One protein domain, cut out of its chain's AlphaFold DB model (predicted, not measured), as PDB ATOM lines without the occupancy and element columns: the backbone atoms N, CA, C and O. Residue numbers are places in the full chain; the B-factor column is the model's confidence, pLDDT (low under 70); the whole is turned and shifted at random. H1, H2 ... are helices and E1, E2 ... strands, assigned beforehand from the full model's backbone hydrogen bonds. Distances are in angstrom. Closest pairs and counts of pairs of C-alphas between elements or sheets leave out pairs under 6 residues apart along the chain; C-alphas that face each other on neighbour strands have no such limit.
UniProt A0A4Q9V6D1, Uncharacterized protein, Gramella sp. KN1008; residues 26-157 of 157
ATOM      1  N   GLU A  26     164.923 156.491 190.292       96.62
ATOM      2  CA  GLU A  26     163.779 157.260 189.805       96.62
ATOM      3  C   GLU A  26     162.822 156.391 188.973       96.62
ATOM      4  O   GLU A  26     163.209 155.408 188.324       96.62
ATOM      5  N   ARG A  27     161.537 156.742 189.032       97.38
ATOM      6  CA  ARG A  27     160.471 156.191 188.198       97.38
ATOM      7  C   ARG A  27     159.612 157.323 187.657       97.38
ATOM      8  O   ARG A  27     159.168 158.188 188.410       97.38
ATOM      9  N   ASN A  28     159.342 157.279 186.363       98.00
ATOM     10  CA  ASN A  28     158.359 158.123 185.709       98.00
ATOM     11  C   ASN A  28     156.976 157.495 185.896       98.00
ATOM     12  O   ASN A  28     156.738 156.368 185.468       98.00
ATOM     13  N   ALA A  29     156.074 158.206 186.565       98.06
ATOM     14  CA  ALA A  29     154.695 157.794 186.763       98.06
ATOM     15  C   ALA A  29     153.783 158.488 185.749       98.06
ATOM     16  O   ALA A  29     153.703 159.718 185.717       98.06
ATOM     17  N   PHE A  30     153.052 157.698 184.970       98.00
ATOM     18  CA  PHE A  30     151.983 158.156 184.090       98.00
ATOM     19  C   PHE A  30     150.646 157.950 184.800       98.00
ATOM     20  O   PHE A  30     150.192 156.821 184.978       98.00
ATOM     21  N   ILE A  31     150.034 159.049 185.241       96.81
ATOM     22  CA  ILE A  31     148.819 159.071 186.058       96.81
ATOM     23  C   ILE A  31     147.624 159.392 185.157       96.81
ATOM     24  O   ILE A  31     147.417 160.539 184.750       96.81
ATOM     25  N   TYR A  32     146.823 158.375 184.857       95.69
ATOM     26  CA  TYR A  32     145.664 158.443 183.978       95.69
ATOM     27  C   TYR A  32     144.380 158.681 184.778       95.69
ATOM     28  O   TYR A  32     143.808 157.757 185.356       95.69
ATOM     29  N   THR A  33     143.898 159.925 184.759       92.12
ATOM     30  CA  THR A  33     142.517 160.295 185.139       92.12
ATOM     31  C   THR A  33     141.628 160.554 183.915       92.12
ATOM     32  O   THR A  33     140.427 160.757 184.047       92.12
ATOM     33  N   SER A  34     142.235 160.610 182.728       88.06
ATOM     34  CA  SER A  34     141.624 160.759 181.404       88.06
ATOM     35  C   SER A  34     142.597 160.203 180.350       88.06
ATOM     36  O   SER A  34     143.631 159.635 180.711       88.06
ATOM     37  N   ASP A  35     142.299 160.374 179.058       86.06
ATOM     38  CA  ASP A  35     143.122 159.854 177.949       86.06
ATOM     39  C   ASP A  35     144.549 160.417 177.914       86.06
ATOM     40  O   ASP A  35     145.470 159.776 177.407       86.06
ATOM     41  N   ASN A  36     144.752 161.620 178.458       91.44
ATOM     42  CA  ASN A  36     146.070 162.230 178.559       91.44
ATOM     43  C   ASN A  36     146.588 162.103 179.996       91.44
ATOM     44  O   ASN A  36     146.065 162.785 180.883       91.44
ATOM     45  N   PRO A  37     147.612 161.265 180.241       95.44
ATOM     46  CA  PRO A  37     148.164 161.108 181.572       95.44
ATOM     47  C   PRO A  37     148.905 162.369 182.002       95.44
ATOM     48  O   PRO A  37     149.491 163.087 181.189       95.44
ATOM     49  N   LYS A  38     148.918 162.603 183.311       96.12
ATOM     50  CA  LYS A  38     149.895 163.498 183.930       96.12
ATOM     51  C   LYS A  38     151.161 162.711 184.216       96.12
ATOM     52  O   LYS A  38     151.081 161.601 184.730       96.12
ATOM     53  N   GLU A  39     152.303 163.313 183.930       97.19
ATOM     54  CA  GLU A  39     153.606 162.737 184.246       97.19
ATOM     55  C   GLU A  39     154.144 163.319 185.552       97.19
ATOM     56  O   GLU A  39     154.055 164.526 185.804       97.19
ATOM     57  N   GLU A  40     154.689 162.455 186.400       97.25
ATOM     58  CA  GLU A  40     155.287 162.836 187.674       97.25
ATOM     59  C   GLU A  40     156.449 161.895 188.006       97.25
ATOM     60  O   GLU A  40     156.371 160.694 187.767       97.25
ATOM     61  N   ILE A  41     157.538 162.432 188.557       98.12
ATOM     62  CA  ILE A  41     158.711 161.630 188.931       98.12
ATOM     63  C   ILE A  41     158.575 161.195 190.388       98.12
ATOM     64  O   ILE A  41     158.321 162.018 191.275       98.12
ATOM     65  N   PHE A  42     158.793 159.907 190.627       98.25
ATOM     66  CA  PHE A  42     158.799 159.284 191.940       98.25
ATOM     67  C   PHE A  42     160.191 158.742 192.269       98.25
ATOM     68  O   PHE A  42     160.857 158.144 191.427       98.25
ATOM     69  N   GLU A  43     160.610 158.915 193.518       97.94
ATOM     70  CA  GLU A  43     161.717 158.167 194.105       97.94
ATOM     71  C   GLU A  43     161.220 156.786 194.523       97.94
ATOM     72  O   GLU A  43     160.281 156.660 195.312       97.94
ATOM     73  N   PHE A  44     161.860 155.754 193.990       97.38
ATOM     74  CA  PHE A  44     161.566 154.352 194.220       97.38
ATOM     75  C   PHE A  44     162.673 153.682 195.031       97.38
ATOM     76  O   PHE A  44     163.866 153.865 194.775       97.38
ATOM     77  N   LYS A  45     162.264 152.852 195.992       96.44
ATOM     78  CA  LYS A  45     163.156 151.965 196.738       96.44
ATOM     79  C   LYS A  45     162.464 150.668 197.148       96.44
ATOM     80  O   LYS A  45     161.254 150.651 197.393       96.44
ATOM     81  N   ILE A  46     163.269 149.617 197.289       95.56
ATOM     82  CA  ILE A  46     162.866 148.314 197.830       95.56
ATOM     83  C   ILE A  46     163.553 148.124 199.181       95.56
ATOM     84  O   ILE A  46     164.780 148.154 199.253       95.56
ATOM     85  N   GLU A  47     162.783 147.967 200.254       94.88
ATOM     86  CA  GLU A  47     163.279 147.662 201.599       94.88
ATOM     87  C   GLU A  47     163.021 146.190 201.934       94.88
ATOM     88  O   GLU A  47     161.877 145.777 202.118       94.88
ATOM     89  N   GLU A  48     164.087 145.408 202.074       93.69
ATOM     90  CA  GLU A  48     163.994 144.001 202.463       93.69
ATOM     91  C   GLU A  48     163.908 143.847 203.984       93.69
ATOM     92  O   GLU A  48     164.737 144.370 204.735       93.69
ATOM     93  N   LYS A  49     162.916 143.089 204.455       90.56
ATOM     94  CA  LYS A  49     162.747 142.723 205.866       90.56
ATOM     95  C   LYS A  49     162.546 141.218 205.992       90.56
ATOM     96  O   LYS A  49     162.284 140.494 205.033       90.56
ATOM     97  N   LYS A  50     162.683 140.698 207.213       89.94
ATOM     98  CA  LYS A  50     162.483 139.267 207.461       89.94
ATOM     99  C   LYS A  50     161.018 138.894 207.193       89.94
ATOM    100  O   LYS A  50     160.171 139.111 208.047       89.94
ATOM    101  N   GLY A  51     160.759 138.292 206.032       89.75
ATOM    102  CA  GLY A  51     159.442 137.763 205.655       89.75
ATOM    103  C   GLY A  51     158.712 138.546 204.564       89.75
ATOM    104  O   GLY A  51     157.769 138.004 204.003       89.75
ATOM    105  N   PHE A  52     159.150 139.763 204.233       94.94
ATOM    106  CA  PHE A  52     158.524 140.573 203.189       94.94
ATOM    107  C   PHE A  52     159.473 141.649 202.649       94.94
ATOM    108  O   PHE A  52     160.401 142.075 203.342       94.94
ATOM    109  N   SER A  53     159.174 142.127 201.445       96.94
ATOM    110  CA  SER A  53     159.854 143.236 200.772       96.94
ATOM    111  C   SER A  53     158.878 144.407 200.630       96.94
ATOM    112  O   SER A  53     157.756 144.227 200.156       96.94
ATOM    113  N   THR A  54     159.270 145.614 201.036       97.25
ATOM    114  CA  THR A  54     158.449 146.826 200.882       97.25
ATOM    115  C   THR A  54     158.898 147.613 199.657       97.25
ATOM    116  O   THR A  54     160.044 148.048 199.588       97.25
ATOM    117  N   TYR A  55     157.979 147.874 198.733       97.62
ATOM    118  CA  TYR A  55     158.199 148.701 197.545       97.62
ATOM    119  C   TYR A  55     157.579 150.059 197.809       97.62
ATOM    120  O   TYR A  55     156.379 150.140 198.062       97.62
ATOM    121  N   LYS A  56     158.380 151.124 197.776       97.50
ATOM    122  CA  LYS A  56     157.924 152.476 198.108       97.50
ATOM    123  C   LYS A  56     158.264 153.446 196.985       97.50
ATOM    124  O   LYS A  56     159.426 153.550 196.613       97.50
ATOM    125  N   TYR A  57     157.256 154.175 196.521       97.81
ATOM    126  CA  TYR A  57     157.325 155.227 195.513       97.81
ATOM    127  C   TYR A  57     156.872 156.530 196.169       97.81
ATOM    128  O   TYR A  57     155.734 156.628 196.626       97.81
ATOM    129  N   VAL A  58     157.736 157.540 196.216       97.88
ATOM    130  CA  VAL A  58     157.430 158.857 196.797       97.88
ATOM    131  C   VAL A  58     157.555 159.911 195.713       97.88
ATOM    132  O   VAL A  58     158.619 160.034 195.112       97.88
ATOM    133  N   SER A  59     156.504 160.686 195.451       97.69
ATOM    134  CA  SER A  59     156.607 161.774 194.475       97.69
ATOM    135  C   SER A  59     157.660 162.800 194.904       97.69
ATOM    136  O   SER A  59     157.684 163.254 196.051       97.69
ATOM    137  N   LYS A  60     158.491 163.225 193.944       97.31
ATOM    138  CA  LYS A  60     159.473 164.305 194.137       97.31
ATOM    139  C   LYS A  60     158.830 165.691 194.213       97.31
ATOM    140  O   LYS A  60     159.467 166.636 194.671       97.31
ATOM    141  N   LYS A  61     157.588 165.831 193.741       96.75
ATOM    142  CA  LYS A  61     156.835 167.093 193.749       96.75
ATOM    143  C   LYS A  61     155.998 167.250 195.016       96.75
ATOM    144  O   LYS A  61     155.868 168.361 195.523       96.75
ATOM    145  N   ASP A  62     155.407 166.159 195.490       96.00
ATOM    146  CA  ASP A  62     154.485 166.143 196.621       96.00
ATOM    147  C   ASP A  62     154.610 164.822 197.380       96.00
ATOM    148  O   ASP A  62     154.032 163.807 197.001       96.00
ATOM    149  N   THR A  63     155.349 164.842 198.487       96.12
ATOM    150  CA  THR A  63     155.639 163.637 199.278       96.12
ATOM    151  C   THR A  63     154.395 162.994 199.904       96.12
ATOM    152  O   THR A  63     154.445 161.815 200.265       96.12
ATOM    153  N   SER A  64     153.266 163.713 199.991       95.88
ATOM    154  CA  SER A  64     151.990 163.125 200.426       95.88
ATOM    155  C   SER A  64     151.457 162.097 199.422       95.88
ATOM    156  O   SER A  64     150.774 161.150 199.808       95.88
ATOM    157  N   LYS A  65     151.850 162.211 198.149       95.00
ATOM    158  CA  LYS A  65     151.630 161.184 197.131       95.00
ATOM    159  C   LYS A  65     152.701 160.111 197.262       95.00
ATOM    160  O   LYS A  65     153.729 160.117 196.581       95.00
ATOM    161  N   THR A  66     152.443 159.187 198.170       96.56
ATOM    162  CA  THR A  66     153.262 157.998 198.361       96.56
ATOM    163  C   THR A  66     152.445 156.767 197.997       96.56
ATOM    164  O   THR A  66     151.363 156.557 198.536       96.56
ATOM    165  N   VAL A  67     152.988 155.935 197.114       96.50
ATOM    166  CA  VAL A  67     152.474 154.593 196.826       96.50
ATOM    167  C   VAL A  67     153.414 153.606 197.497       96.50
ATOM    168  O   VAL A  67     154.630 153.698 197.334       96.50
ATOM    169  N   PHE A  68     152.884 152.667 198.269       95.75
ATOM    170  CA  PHE A  68     153.696 151.584 198.804       95.75
ATOM    171  C   PHE A  68     152.903 150.290 198.888       95.75
ATOM    172  O   PHE A  68     151.696 150.312 199.111       95.75
ATOM    173  N   LEU A  69     153.605 149.174 198.738       97.50
ATOM    174  CA  LEU A  69     153.059 147.838 198.923       97.50
ATOM    175  C   LEU A  69     154.089 146.940 199.602       97.50
ATOM    176  O   LEU A  69     155.296 147.187 199.511       97.50
ATOM    177  N   ASN A  70     153.614 145.892 200.267       97.81
ATOM    178  CA  ASN A  70     154.462 144.831 200.798       97.81
ATOM    179  C   ASN A  70     154.240 143.557 199.995       97.81
ATOM    180  O   ASN A  70     153.098 143.178 199.769       97.81
ATOM    181  N   PHE A  71     155.321 142.890 199.615       97.94
ATOM    182  CA  PHE A  71     155.293 141.579 198.980       97.94
ATOM    183  C   PHE A  71     155.785 140.523 199.966       97.94
ATOM    184  O   PHE A  71     156.871 140.676 200.530       97.94
ATOM    185  N   THR A  72     154.998 139.478 200.208       96.62
ATOM    186  CA  THR A  72     155.344 138.403 201.150       96.62
ATOM    187  C   THR A  72     156.008 137.220 200.453       96.62
ATOM    188  O   THR A  72     156.038 137.117 199.228       96.62
ATOM    189  N   LYS A  73     156.547 136.287 201.244       92.75
ATOM    190  CA  LYS A  73     157.139 135.043 200.723       92.75
ATOM    191  C   LYS A  73     156.103 134.081 200.146       92.75
ATOM    192  O   LYS A  73     156.459 133.195 199.379       92.75
ATOM    193  N   GLU A  74     154.845 134.256 200.523       93.12
ATOM    194  CA  GLU A  74     153.698 133.481 200.070       93.12
ATOM    195  C   GLU A  74     153.132 134.005 198.734       93.12
ATOM    196  O   GLU A  74     152.058 133.580 198.323       93.12
ATOM    197  N   ASN A  75     153.853 134.902 198.045       93.56
ATOM    198  CA  ASN A  75     153.426 135.571 196.813       93.56
ATOM    199  C   ASN A  75     152.111 136.338 196.986       93.56
ATOM    200  O   ASN A  75     151.193 136.217 196.178       93.56
ATOM    201  N   GLN A  76     152.024 137.129 198.052       96.12
ATOM    202  CA  GLN A  76     150.891 138.014 198.301       96.12
ATOM    203  C   GLN A  76     151.362 139.460 198.298       96.12
ATOM    204  O   GLN A  76     152.477 139.763 198.737       96.12
ATOM    205  N   ILE A  77     150.503 140.356 197.822       98.00
ATOM    206  CA  ILE A  77     150.728 141.796 197.876       98.00
ATOM    207  C   ILE A  77     149.752 142.408 198.874       98.00
ATOM    208  O   ILE A  77     148.550 142.206 198.782       98.00
ATOM    209  N   PHE A  78     150.269 143.209 199.797       97.50
ATOM    210  CA  PHE A  78     149.463 144.079 200.644       97.50
ATOM    211  C   PHE A  78     149.598 145.513 200.147       97.50
ATOM    212  O   PHE A  78     150.690 146.090 200.220       97.50
ATOM    213  N   PHE A  79     148.504 146.082 199.649       95.31
ATOM    214  CA  PHE A  79     148.429 147.464 199.191       95.31
ATOM    215  C   PHE A  79     147.472 148.241 200.096       95.31
ATOM    216  O   PHE A  79     146.255 148.145 199.988       95.31
ATOM    217  N   GLY A  80     148.034 148.988 201.050       90.88
ATOM    218  CA  GLY A  80     147.240 149.541 202.147       90.88
ATOM    219  C   GLY A  80     146.668 148.419 203.033       90.88
ATOM    220  O   GLY A  80     147.446 147.563 203.464       90.88
ATOM    221  N   PRO A  81     145.361 148.435 203.359       91.62
ATOM    222  CA  PRO A  81     144.713 147.365 204.119       91.62
ATOM    223  C   PRO A  81     144.370 146.134 203.267       91.62
ATOM    224  O   PRO A  81     144.037 145.093 203.829       91.62
ATOM    225  N   ASP A  82     144.457 146.254 201.943       94.69
ATOM    226  CA  ASP A  82     143.934 145.267 201.009       94.69
ATOM    227  C   ASP A  82     144.972 144.185 200.697       94.69
ATOM    228  O   ASP A  82     146.151 144.474 200.458       94.69
ATOM    229  N   GLU A  83     144.514 142.935 200.674       97.12
ATOM    230  CA  GLU A  83     145.306 141.763 200.309       97.12
ATOM    231  C   GLU A  83     145.022 141.368 198.856       97.12
ATOM    232  O   GLU A  83     143.872 141.204 198.442       97.12
ATOM    233  N   PHE A  84     146.092 141.180 198.094       96.69
ATOM    234  CA  PHE A  84     146.066 140.740 196.712       96.69
ATOM    235  C   PHE A  84     146.818 139.422 196.575       96.69
ATOM    236  O   PHE A  84     147.908 139.241 197.129       96.69
ATOM    237  N   GLU A  85     146.264 138.526 195.776       95.81
ATOM    238  CA  GLU A  85     146.868 137.251 195.419       95.81
ATOM    239  C   GLU A  85     147.130 137.186 193.920       95.81
ATOM    240  O   GLU A  85     146.540 137.929 193.135       95.81
ATOM    241  N   LEU A  86     148.054 136.316 193.520       95.00
ATOM    242  CA  LEU A  86     148.302 136.047 192.111       95.00
ATOM    243  C   LEU A  86     146.977 135.678 191.428       95.00
ATOM    244  O   LEU A  86     146.278 134.779 191.895       95.00
ATOM    245  N   SER A  87     146.635 136.375 190.340       90.69
ATOM    246  CA  SER A  87     145.373 136.150 189.633       90.69
ATOM    247  C   SER A  87     145.249 134.687 189.221       90.69
ATOM    248  O   SER A  87     146.215 134.112 188.720       90.69
ATOM    249  N   ASN A  88     144.050 134.126 189.412       79.38
ATOM    250  CA  ASN A  88     143.661 132.792 188.939       79.38
ATOM    251  C   ASN A  88     143.019 132.815 187.537       79.38
ATOM    252  O   ASN A  88     142.848 131.764 186.915       79.38
ATOM    253  N   ASN A  89     142.648 134.003 187.047       70.00
ATOM    254  CA  ASN A  89     141.998 134.202 185.750       70.00
ATOM    255  C   ASN A  89     142.993 134.659 184.671       70.00
ATOM    256  O   ASN A  89     142.832 134.319 183.500       70.00
ATOM    257  N   ASN A  90     144.037 135.388 185.077       65.50
ATOM    258  CA  ASN A  90     145.102 135.927 184.234       65.50
ATOM    259  C   ASN A  90     146.480 135.412 184.688       65.50
ATOM    260  O   ASN A  90     147.414 136.178 184.916       65.50
ATOM    261  N   ASN A  91     146.625 134.087 184.792       63.44
ATOM    262  CA  ASN A  91     147.870 133.440 185.246       63.44
ATOM    263  C   ASN A  91     149.016 133.574 184.238       63.44
ATOM    264  O   ASN A  91     150.137 133.158 184.528       63.44
ATOM    265  N   ASN A  92     148.735 134.083 183.036       78.50
ATOM    266  CA  ASN A  92     149.750 134.232 182.013       78.50
ATOM    267  C   ASN A  92     150.582 135.484 182.308       78.50
ATOM    268  O   ASN A  92     150.032 136.590 182.298       78.50
ATOM    269  N   PRO A  93     151.893 135.330 182.545       86.88
ATOM    270  CA  PRO A  93     152.779 136.470 182.661       86.88
ATOM    271  C   PRO A  93     152.703 137.370 181.423       86.88
ATOM    272  O   PRO A  93     152.578 136.892 180.293       86.88
ATOM    273  N   VAL A  94     152.849 138.677 181.629       91.50
ATOM    274  CA  VAL A  94     152.981 139.658 180.549       91.50
ATOM    275  C   VAL A  94     154.435 140.091 180.449       91.50
ATOM    276  O   VAL A  94     155.060 140.475 181.441       91.50
ATOM    277  N   SER A  95     154.981 140.046 179.239       91.62
ATOM    278  CA  SER A  95     156.339 140.501 178.960       91.62
ATOM    279  C   SER A  95     156.321 141.875 178.303       91.62
ATOM    280  O   SER A  95     155.610 142.102 177.324       91.62
ATOM    281  N   PHE A  96     157.157 142.773 178.818       92.38
ATOM    282  CA  PHE A  96     157.469 144.054 178.194       92.38
ATOM    283  C   PHE A  96     158.990 144.152 178.041       92.38
ATOM    284  O   PHE A  96     159.649 144.698 178.928       92.38
ATOM    285  N   PRO A  97     159.573 143.648 176.934       89.75
ATOM    286  CA  PRO A  97     161.028 143.611 176.751       89.75
ATOM    287  C   PRO A  97     161.704 144.988 176.823       89.75
ATOM    288  O   PRO A  97     162.857 145.096 177.217       89.75
ATOM    289  N   ALA A  98     160.978 146.061 176.488       89.62
ATOM    290  CA  ALA A  98     161.460 147.435 176.640       89.62
ATOM    291  C   ALA A  98     161.583 147.893 178.113       89.62
ATOM    292  O   ALA A  98     162.208 148.911 178.390       89.62
ATOM    293  N   ILE A  99     160.985 147.163 179.062       89.81
ATOM    294  CA  ILE A  99     160.915 147.503 180.493       89.81
ATOM    295  C   ILE A  99     161.828 146.588 181.321       89.81
ATOM    296  O   ILE A  99     162.578 147.054 182.196       89.81
ATOM    297  N   SER A 100     161.728 145.278 181.076       89.31
ATOM    298  CA  SER A 100     162.399 144.228 181.839       89.31
ATOM    299  C   SER A 100     162.530 142.944 181.017       89.31
ATOM    300  O   SER A 100     161.608 142.571 180.295       89.31
ATOM    301  N   ASP A 101     163.634 142.221 181.216       89.00
ATOM    302  CA  ASP A 101     163.807 140.844 180.725       89.00
ATOM    303  C   ASP A 101     162.967 139.834 181.530       89.00
ATOM    304  O   ASP A 101     162.879 138.655 181.182       89.00
ATOM    305  N   LYS A 102     162.387 140.279 182.651       90.31
ATOM    306  CA  LYS A 102     161.505 139.489 183.507       90.31
ATOM    307  C   LYS A 102     160.046 139.805 183.228       90.31
ATOM    308  O   LYS A 102     159.675 140.932 182.914       90.31
ATOM    309  N   GLU A 103     159.228 138.789 183.424       93.94
ATOM    310  CA  GLU A 103     157.787 138.866 183.265       93.94
ATOM    311  C   GLU A 103     157.104 139.573 184.439       93.94
ATOM    312  O   GLU A 103     157.588 139.559 185.575       93.94
ATOM    313  N   PHE A 104     155.948 140.165 184.152       95.62
ATOM    314  CA  PHE A 104     155.048 140.757 185.131       95.62
ATOM    315  C   PHE A 104     153.826 139.871 185.321       95.62
ATOM    316  O   PHE A 104     153.333 139.271 184.367       95.62
ATOM    317  N   TYR A 105     153.316 139.834 186.544       95.56
ATOM    318  CA  TYR A 105     152.145 139.049 186.902       95.56
ATOM    319  C   TYR A 105     151.038 139.950 187.427       95.56
ATOM    320  O   TYR A 105     151.309 140.967 188.074       95.56
ATOM    321  N   PHE A 106     149.798 139.554 187.156       95.81
ATOM    322  CA  PHE A 106     148.625 140.195 187.726       95.81
ATOM    323  C   PHE A 106     148.369 139.678 189.133       95.81
ATOM    324  O   PHE A 106     148.330 138.470 189.364       95.81
ATOM    325  N   TYR A 107     148.149 140.607 190.050       95.75
ATOM    326  CA  TYR A 107     147.665 140.344 191.392       95.75
ATOM    327  C   TYR A 107     146.283 140.969 191.526       95.75
ATOM    328  O   TYR A 107     146.111 142.156 191.256       95.75
ATOM    329  N   GLU A 108     145.299 140.171 191.913       94.81
ATOM    330  CA  GLU A 108     143.903 140.573 192.069       94.81
ATOM    331  C   GLU A 108     143.544 140.618 193.549       94.81
ATOM    332  O   GLU A 108     144.151 139.919 194.359       94.81
ATOM    333  N   LEU A 109     142.566 141.454 193.903       94.81
ATOM    334  CA  LEU A 109     142.030 141.473 195.257       94.81
ATOM    335  C   LEU A 109     141.573 140.070 195.647       94.81
ATOM    336  O   LEU A 109     140.771 139.451 194.947       94.81
ATOM    337  N   LYS A 110     142.064 139.599 196.790       94.69
ATOM    338  CA  LYS A 110     141.692 138.296 197.339       94.69
ATOM    339  C   LYS A 110     140.217 138.251 197.729       94.69
ATOM    340  O   LYS A 110     139.539 137.251 197.516       94.69
ATOM    341  N   GLU A 111     139.721 139.346 198.297       92.69
ATOM    342  CA  GLU A 111     138.305 139.532 198.595       92.69
ATOM    343  C   GLU A 111     137.724 140.575 197.643       92.69
ATOM    344  O   GLU A 111     138.194 141.710 197.576       92.69
ATOM    345  N   TYR A 112     136.703 140.178 196.883       89.44
ATOM    346  CA  TYR A 112     136.029 141.075 195.955       89.44
ATOM    347  C   TYR A 112     135.378 142.247 196.703       89.44
ATOM    348  O   TYR A 112     134.648 142.050 197.676       89.44
ATOM    349  N   MET A 113     135.595 143.456 196.189       88.75
ATOM    350  CA  MET A 113     134.981 144.691 196.664       88.75
ATOM    351  C   MET A 113     134.527 145.510 195.459       88.75
ATOM    352  O   MET A 113     135.298 145.682 194.514       88.75
ATOM    353  N   ASP A 114     133.298 146.030 195.498       85.69
ATOM    354  CA  ASP A 114     132.721 146.790 194.379       85.69
ATOM    355  C   ASP A 114     133.545 148.039 194.036       85.69
ATOM    356  O   ASP A 114     133.702 148.363 192.863       85.69
ATOM    357  N   ASP A 115     134.094 148.722 195.044       86.62
ATOM    358  CA  ASP A 115     134.955 149.904 194.920       86.62
ATOM    359  C   ASP A 115     136.446 149.597 195.138       86.62
ATOM    360  O   ASP A 115     137.268 150.506 195.284       86.62
ATOM    361  N   GLY A 116     136.802 148.311 195.126       88.38
ATOM    362  CA  GLY A 116     138.166 147.848 195.314       88.38
ATOM    363  C   GLY A 116     139.117 148.329 194.220       88.38
ATOM    364  O   GLY A 116     138.745 148.536 193.060       88.38
ATOM    365  N   THR A 117     140.394 148.468 194.580       92.25
ATOM    366  CA  THR A 117     141.449 148.637 193.573       92.25
ATOM    367  C   THR A 117     141.495 147.369 192.720       92.25
ATOM    368  O   THR A 117     141.547 146.263 193.247       92.25
ATOM    369  N   GLY A 118     141.451 147.519 191.401       91.62
ATOM    370  CA  GLY A 118     141.565 146.389 190.489       91.62
ATOM    371  C   GLY A 118     142.999 145.850 190.399       91.62
ATOM    372  O   GLY A 118     143.827 146.121 191.270       91.62
ATOM    373  N   PRO A 119     143.312 145.069 189.352       93.50
ATOM    374  CA  PRO A 119     144.558 144.320 189.302       93.50
ATOM    375  C   PRO A 119     145.821 145.186 189.416       93.50
ATOM    376  O   PRO A 119     145.925 146.282 188.851       93.50
ATOM    377  N   LEU A 120     146.817 144.646 190.116       96.19
ATOM    378  CA  LEU A 120     148.174 145.174 190.182       96.19
ATOM    379  C   LEU A 120     149.065 144.371 189.239       96.19
ATOM    380  O   LEU A 120     149.109 143.147 189.318       96.19
ATOM    381  N   LEU A 121     149.813 145.051 188.377       96.50
ATOM    382  CA  LEU A 121     150.790 144.416 187.497       96.50
ATOM    383  C   LEU A 121     152.184 144.572 188.103       96.50
ATOM    384  O   LEU A 121     152.702 145.687 188.201       96.50
ATOM    385  N   PHE A 122     152.776 143.466 188.549       96.81
ATOM    386  CA  PHE A 122     153.928 143.484 189.450       96.81
ATOM    387  C   PHE A 122     155.008 142.466 189.065       96.81
ATOM    388  O   PHE A 122     154.729 141.371 188.581       96.81
ATOM    389  N   ASN A 123     156.261 142.834 189.326       95.56
ATOM    390  CA  ASN A 123     157.429 141.968 189.255       95.56
ATOM    391  C   ASN A 123     158.340 142.267 190.455       95.56
ATOM    392  O   ASN A 123     158.572 143.425 190.776       95.56
ATOM    393  N   GLN A 124     158.890 141.242 191.105       94.69
ATOM    394  CA  GLN A 124     159.667 141.425 192.336       94.69
ATOM    395  C   GLN A 124     160.975 142.219 192.131       94.69
ATOM    396  O   GLN A 124     161.396 142.976 192.996       94.69
ATOM    397  N   GLU A 125     161.631 142.086 190.982       93.62
ATOM    398  CA  GLU A 125     162.884 142.802 190.707       93.62
ATOM    399  C   GLU A 125     162.626 144.252 190.270       93.62
ATOM    400  O   GLU A 125     163.328 145.183 190.663       93.62
ATOM    401  N   TYR A 126     161.585 144.454 189.463       95.50
ATOM    402  CA  TYR A 126     161.225 145.756 188.912       95.50
ATOM    403  C   TYR A 126     160.418 146.622 189.887       95.50
ATOM    404  O   TYR A 126     160.604 147.844 189.937       95.50
ATOM    405  N   GLY A 127     159.514 145.982 190.627       96.06
ATOM    406  CA  GLY A 127     158.438 146.576 191.399       96.06
ATOM    407  C   GLY A 127     157.088 146.572 190.671       96.06
ATOM    408  O   GLY A 127     156.764 145.708 189.854       96.06
ATOM    409  N   LEU A 128     156.278 147.568 191.000       97.12
ATOM    410  CA  LEU A 128     154.954 147.794 190.455       97.12
ATOM    411  C   LEU A 128     155.101 148.448 189.086       97.12
ATOM    412  O   LEU A 128     155.726 149.499 188.969       97.12
ATOM    413  N   LEU A 129     154.526 147.827 188.065       97.56
ATOM    414  CA  LEU A 129     154.445 148.396 186.728       97.56
ATOM    415  C   LEU A 129     153.136 149.159 186.540       97.56
ATOM    416  O   LEU A 129     153.150 150.247 185.972       97.56
ATOM    417  N   GLY A 130     152.025 148.620 187.042       96.12
ATOM    418  CA  GLY A 130     150.702 149.194 186.827       96.12
ATOM    419  C   GLY A 130     149.766 149.011 188.014       96.12
ATOM    420  O   GLY A 130     149.751 147.952 188.637       96.12
ATOM    421  N   ILE A 131     148.966 150.038 188.290       95.25
ATOM    422  CA  ILE A 131     147.791 149.977 189.164       95.25
ATOM    423  C   ILE A 131     146.567 150.236 188.299       95.25
ATOM    424  O   ILE A 131     146.449 151.321 187.713       95.25
ATOM    425  N   TYR A 132     145.640 149.284 188.266       91.00
ATOM    426  CA  TYR A 132     144.313 149.513 187.723       91.00
ATOM    427  C   TYR A 132     143.352 149.875 188.857       91.00
ATOM    428  O   TYR A 132     142.986 149.029 189.659       91.00
ATOM    429  N   ASN A 133     142.936 151.135 188.949       85.44
ATOM    430  CA  ASN A 133     141.938 151.559 189.927       85.44
ATOM    431  C   ASN A 133     140.672 152.014 189.191       85.44
ATOM    432  O   ASN A 133     140.710 153.015 188.481       85.44
ATOM    433  N   SER A 134     139.567 151.280 189.349       79.31
ATOM    434  CA  SER A 134     138.295 151.568 188.668       79.31
ATOM    435  C   SER A 134     137.691 152.915 189.083       79.31
ATOM    436  O   SER A 134     137.081 153.595 188.261       79.31
ATOM    437  N   PHE A 135     137.890 153.315 190.343       81.94
ATOM    438  CA  PHE A 135     137.337 154.544 190.929       81.94
ATOM    439  C   PHE A 135     138.404 155.611 191.216       81.94
ATOM    440  O   PHE A 135     138.100 156.685 191.735       81.94
ATOM    441  N   GLY A 136     139.657 155.337 190.857       85.81
ATOM    442  CA  GLY A 136     140.807 156.203 191.079       85.81
ATOM    443  C   GLY A 136     141.666 156.368 189.825       85.81
ATOM    444  O   GLY A 136     141.301 155.930 188.734       85.81
ATOM    445  N   PRO A 137     142.824 157.034 189.940       91.12
ATOM    446  CA  PRO A 137     143.760 157.106 188.831       91.12
ATOM    447  C   PRO A 137     144.355 155.726 188.542       91.12
ATOM    448  O   PRO A 137     144.774 155.014 189.456       91.12
ATOM    449  N   ARG A 138     144.491 155.399 187.257       95.12
ATOM    450  CA  ARG A 138     145.376 154.311 186.823       95.12
ATOM    451  C   ARG A 138     146.793 154.861 186.752       95.12
ATOM    452  O   ARG A 138     146.990 155.969 186.252       95.12
ATOM    453  N   ILE A 139     147.769 154.131 187.274       97.19
ATOM    454  CA  ILE A 139     149.149 154.621 187.371       97.19
ATOM    455  C   ILE A 139     150.079 153.600 186.741       97.19
ATOM    456  O   ILE A 139     150.046 152.438 187.135       97.19
ATOM    457  N   ILE A 140     150.915 154.041 185.800       98.06
ATOM    458  CA  ILE A 140     151.980 153.227 185.206       98.06
ATOM    459  C   ILE A 140     153.337 153.775 185.643       98.06
ATOM    460  O   ILE A 140     153.593 154.962 185.448       98.06
ATOM    461  N   PHE A 141     154.206 152.931 186.197       97.94
ATOM    462  CA  PHE A 141     155.567 153.307 186.587       97.94
ATOM    463  C   PHE A 141     156.590 152.759 185.591       97.94
ATOM    464  O   PHE A 141     156.786 151.547 185.484       97.94
ATOM    465  N   LEU A 142     157.296 153.655 184.908       97.56
ATOM    466  CA  LEU A 142     158.367 153.352 183.960       97.56
ATOM    467  C   LEU A 142     159.724 153.840 184.479       97.56
ATOM    468  O   LEU A 142     159.794 154.747 185.309       97.56
ATOM    469  N   LYS A 143     160.819 153.237 184.004       95.50
ATOM    470  CA  LYS A 143     162.179 153.745 184.269       95.50
ATOM    471  C   LYS A 143     162.366 155.109 183.603       95.50
ATOM    472  O   LYS A 143     162.702 156.077 184.279       95.50
ATOM    473  N   ASP A 144     162.007 155.199 182.329       94.50
ATOM    474  CA  ASP A 144     162.110 156.406 181.511       94.50
ATOM    475  C   ASP A 144     160.723 156.964 181.165       94.50
ATOM    476  O   ASP A 144     159.717 156.253 181.238       94.50
ATOM    477  N   SER A 145     160.651 158.251 180.817       96.00
ATOM    478  CA  SER A 145     159.411 158.829 180.295       96.00
ATOM    479  C   SER A 145     159.195 158.318 178.869       96.00
ATOM    480  O   SER A 145     159.884 158.724 177.934       96.00
ATOM    481  N   ASP A 146     158.242 157.398 178.723       96.62
ATOM    482  CA  ASP A 146     157.782 156.867 177.447       96.62
ATOM    483  C   ASP A 146     156.252 156.716 177.462       96.62
ATOM    484  O   ASP A 146     155.689 155.746 177.981       96.62
ATOM    485  N   LYS A 147     155.566 157.708 176.884       95.38
ATOM    486  CA  LYS A 147     154.100 157.746 176.810       95.38
ATOM    487  C   LYS A 147     153.518 156.643 175.920       95.38
ATOM    488  O   LYS A 147     152.371 156.226 176.114       95.38
ATOM    489  N   GLU A 148     154.253 156.199 174.903       95.44
ATOM    490  CA  GLU A 148     153.774 155.132 174.026       95.44
ATOM    491  C   GLU A 148     153.800 153.805 174.778       95.44
ATOM    492  O   GLU A 148     152.776 153.120 174.850       95.44
ATOM    493  N   LEU A 149     154.925 153.501 175.424       96.06
ATOM    494  CA  LEU A 149     155.076 152.320 176.258       96.06
ATOM    495  C   LEU A 149     154.084 152.324 177.420       96.06
ATOM    496  O   LEU A 149     153.432 151.311 177.667       96.06
ATOM    497  N   SER A 150     153.873 153.466 178.083       96.81
ATOM    498  CA  SER A 150     152.878 153.558 179.157       96.81
ATOM    499  C   SER A 150     151.464 153.258 178.650       96.81
ATOM    500  O   SER A 150     150.673 152.623 179.342       96.81
ATOM    501  N   SER A 151     151.154 153.652 177.412       95.25
ATOM    502  CA  SER A 151     149.869 153.366 176.771       95.25
ATOM    503  C   SER A 151     149.737 151.901 176.344       95.25
ATOM    504  O   SER A 151     148.631 151.366 176.358       95.25
ATOM    505  N   GLN A 152     150.836 151.239 175.968       94.94
ATOM    506  CA  GLN A 152     150.854 149.793 175.711       94.94
ATOM    507  C   GLN A 152     150.589 149.006 176.997       94.94
ATOM    508  O   GLN A 152     149.737 148.120 176.998       94.94
ATOM    509  N   VAL A 153     151.249 149.377 178.098       95.00
ATOM    510  CA  VAL A 153     151.015 148.777 179.419       95.00
ATOM    511  C   VAL A 153     149.568 148.996 179.861       95.00
ATOM    512  O   VAL A 153     148.915 148.053 180.293       95.00
ATOM    513  N   LEU A 154     149.026 150.208 179.692       93.88
ATOM    514  CA  LEU A 154     147.642 150.515 180.065       93.88
ATOM    515  C   LEU A 154     146.607 149.664 179.320       93.88
ATOM    516  O   LEU A 154     145.559 149.382 179.880       93.88
ATOM    517  N   LYS A 155     146.873 149.280 178.065       92.50
ATOM    518  CA  LYS A 155     145.980 148.404 177.284       92.50
ATOM    519  C   LYS A 155     146.027 146.945 177.735       92.50
ATOM    520  O   LYS A 155     145.144 146.185 177.355       92.50
ATOM    521  N   ALA A 156     147.086 146.553 178.440       89.06
ATOM    522  CA  ALA A 156     147.226 145.214 178.990       89.06
ATOM    523  C   ALA A 156     146.543 145.069 180.360       89.06
ATOM    524  O   ALA A 156     146.242 143.943 180.738       89.06
ATOM    525  N   LEU A 157     146.330 146.181 181.081       85.31
ATOM    526  CA  LEU A 157     145.542 146.251 182.321       85.31
ATOM    527  C   LEU A 157     144.038 146.193 182.028       85.31
ATOM    528  O   LEU A 157     143.344 145.496 182.796       85.31
TER     529      LEU A 157
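What this domain is: This is residues 26 to 157 of the 157 residues of an uncharacterized protein of Gramella sp. KN1008 (UniProt A0A4Q9V6D1). The printed part is a closed barrel of ten strands, E1 to E10, which run round the ring in chain order until E10 meets E1; one helix, H1, packs on the outside of the barrel and crosses E9 and E10. The ring is complete, each strand having two neighbours, and a long loop, residues 87 to 104, links E6 to E7. Along the chain the 132 printed residues give ten named strands and then one named helix; neighbour strands are antiparallel right round the ring, and the class is mostly strand. The whole is compact, with a radius of gyration of the C-alphas of 13.8 A, and rounded, spanning 34 by 32 by 30 A.

How they stand to each other: Start at Glu 26, where E1, residues 26 to 32, begins; E2, residues 38 to 49, is its antiparallel neighbour at 126 degrees, and N 29 and O 40 are 2.8 A apart, within hydrogen-bond range. E2 bends by 52 degrees at residue 41, and its other neighbour, E3, residues 52 to 59, runs antiparallel to it with N 47 and O 54 at 2.8 A. Next look at E4, residues 66 to 72, antiparallel to E3 at 169 degrees, with N 55 and O 69 at 2.9 A. E5, residues 76 to 79, follows, with N 70 of E4 and O 78 at 2.9 A, and forms a hairpin with E6, residues 82 to 86, where N 84 and O 77 are 2.8 A apart. Past the long link you reach E7, residues 105 to 109, which pairs in a staggered way: its residues 107 to 109 pair with E6, where N 108 and O 85 are 2.8 A apart, and its residues 105 to 107 with E8, residues 117 to 123, where N 107 and O 120 are 2.8 A apart. E9, residues 127 to 133, is antiparallel to E8 at 165 degrees, with N 121 and O 130 at 2.9 A. E10, residues 138 to 142, has E9 on one side, with N 131 and O 139 at 2.9 A, and E1 on the other, with N 30 and O 140 at 2.8 A. E1 to E10 thus form a meander, each strand the antiparallel neighbour of the one before. Elsewhere in the ring, the closest C-alphas of E3 and E9, those of Tyr 55 and Gly 127, are 6.5 A apart, while E3 and E8 are among the pairs that stay apart. H1, residues 147 to 156, is on the barrel and outside it, at a height over the sheet of 9.1 A. It lies over E9 and E10 and runs across the strands, at 66 degrees to E9 on the local plane. Its closest C-alphas to E10 are those of Ser 150 and Ile 140, 6.1 A apart. Every O i to N i+4 pair in H1 is within hydrogen-bond range.

Where its parts are: Find C-alpha 26 at (163.779, 157.260, 189.805); from there E1 runs 19.1 A to Tyr 32. E2, the longest strand with 12 residues, covers 32.8 A and ends at C-alpha 49, at (162.747, 142.723, 205.866). E3 measures 23.0 A, E4 19.9 A, E8 17.8 A and E9 17.3 A; E5, E6, E7 and E10 are shorter. H1 runs 14.5 A to C-alpha 156, at (147.226, 145.214, 178.990).

The domain as a whole: The C-alphas farthest apart are those of Asp 35 and Lys 50, at 40.9 A. The printed part has no cut and ends at Leu 157, the chain's last residue. The one long link joins E6 to E7 with 18 residues. Mean pLDDT of the printed part is 93.3; look for values under 70 at residues 90 to 91.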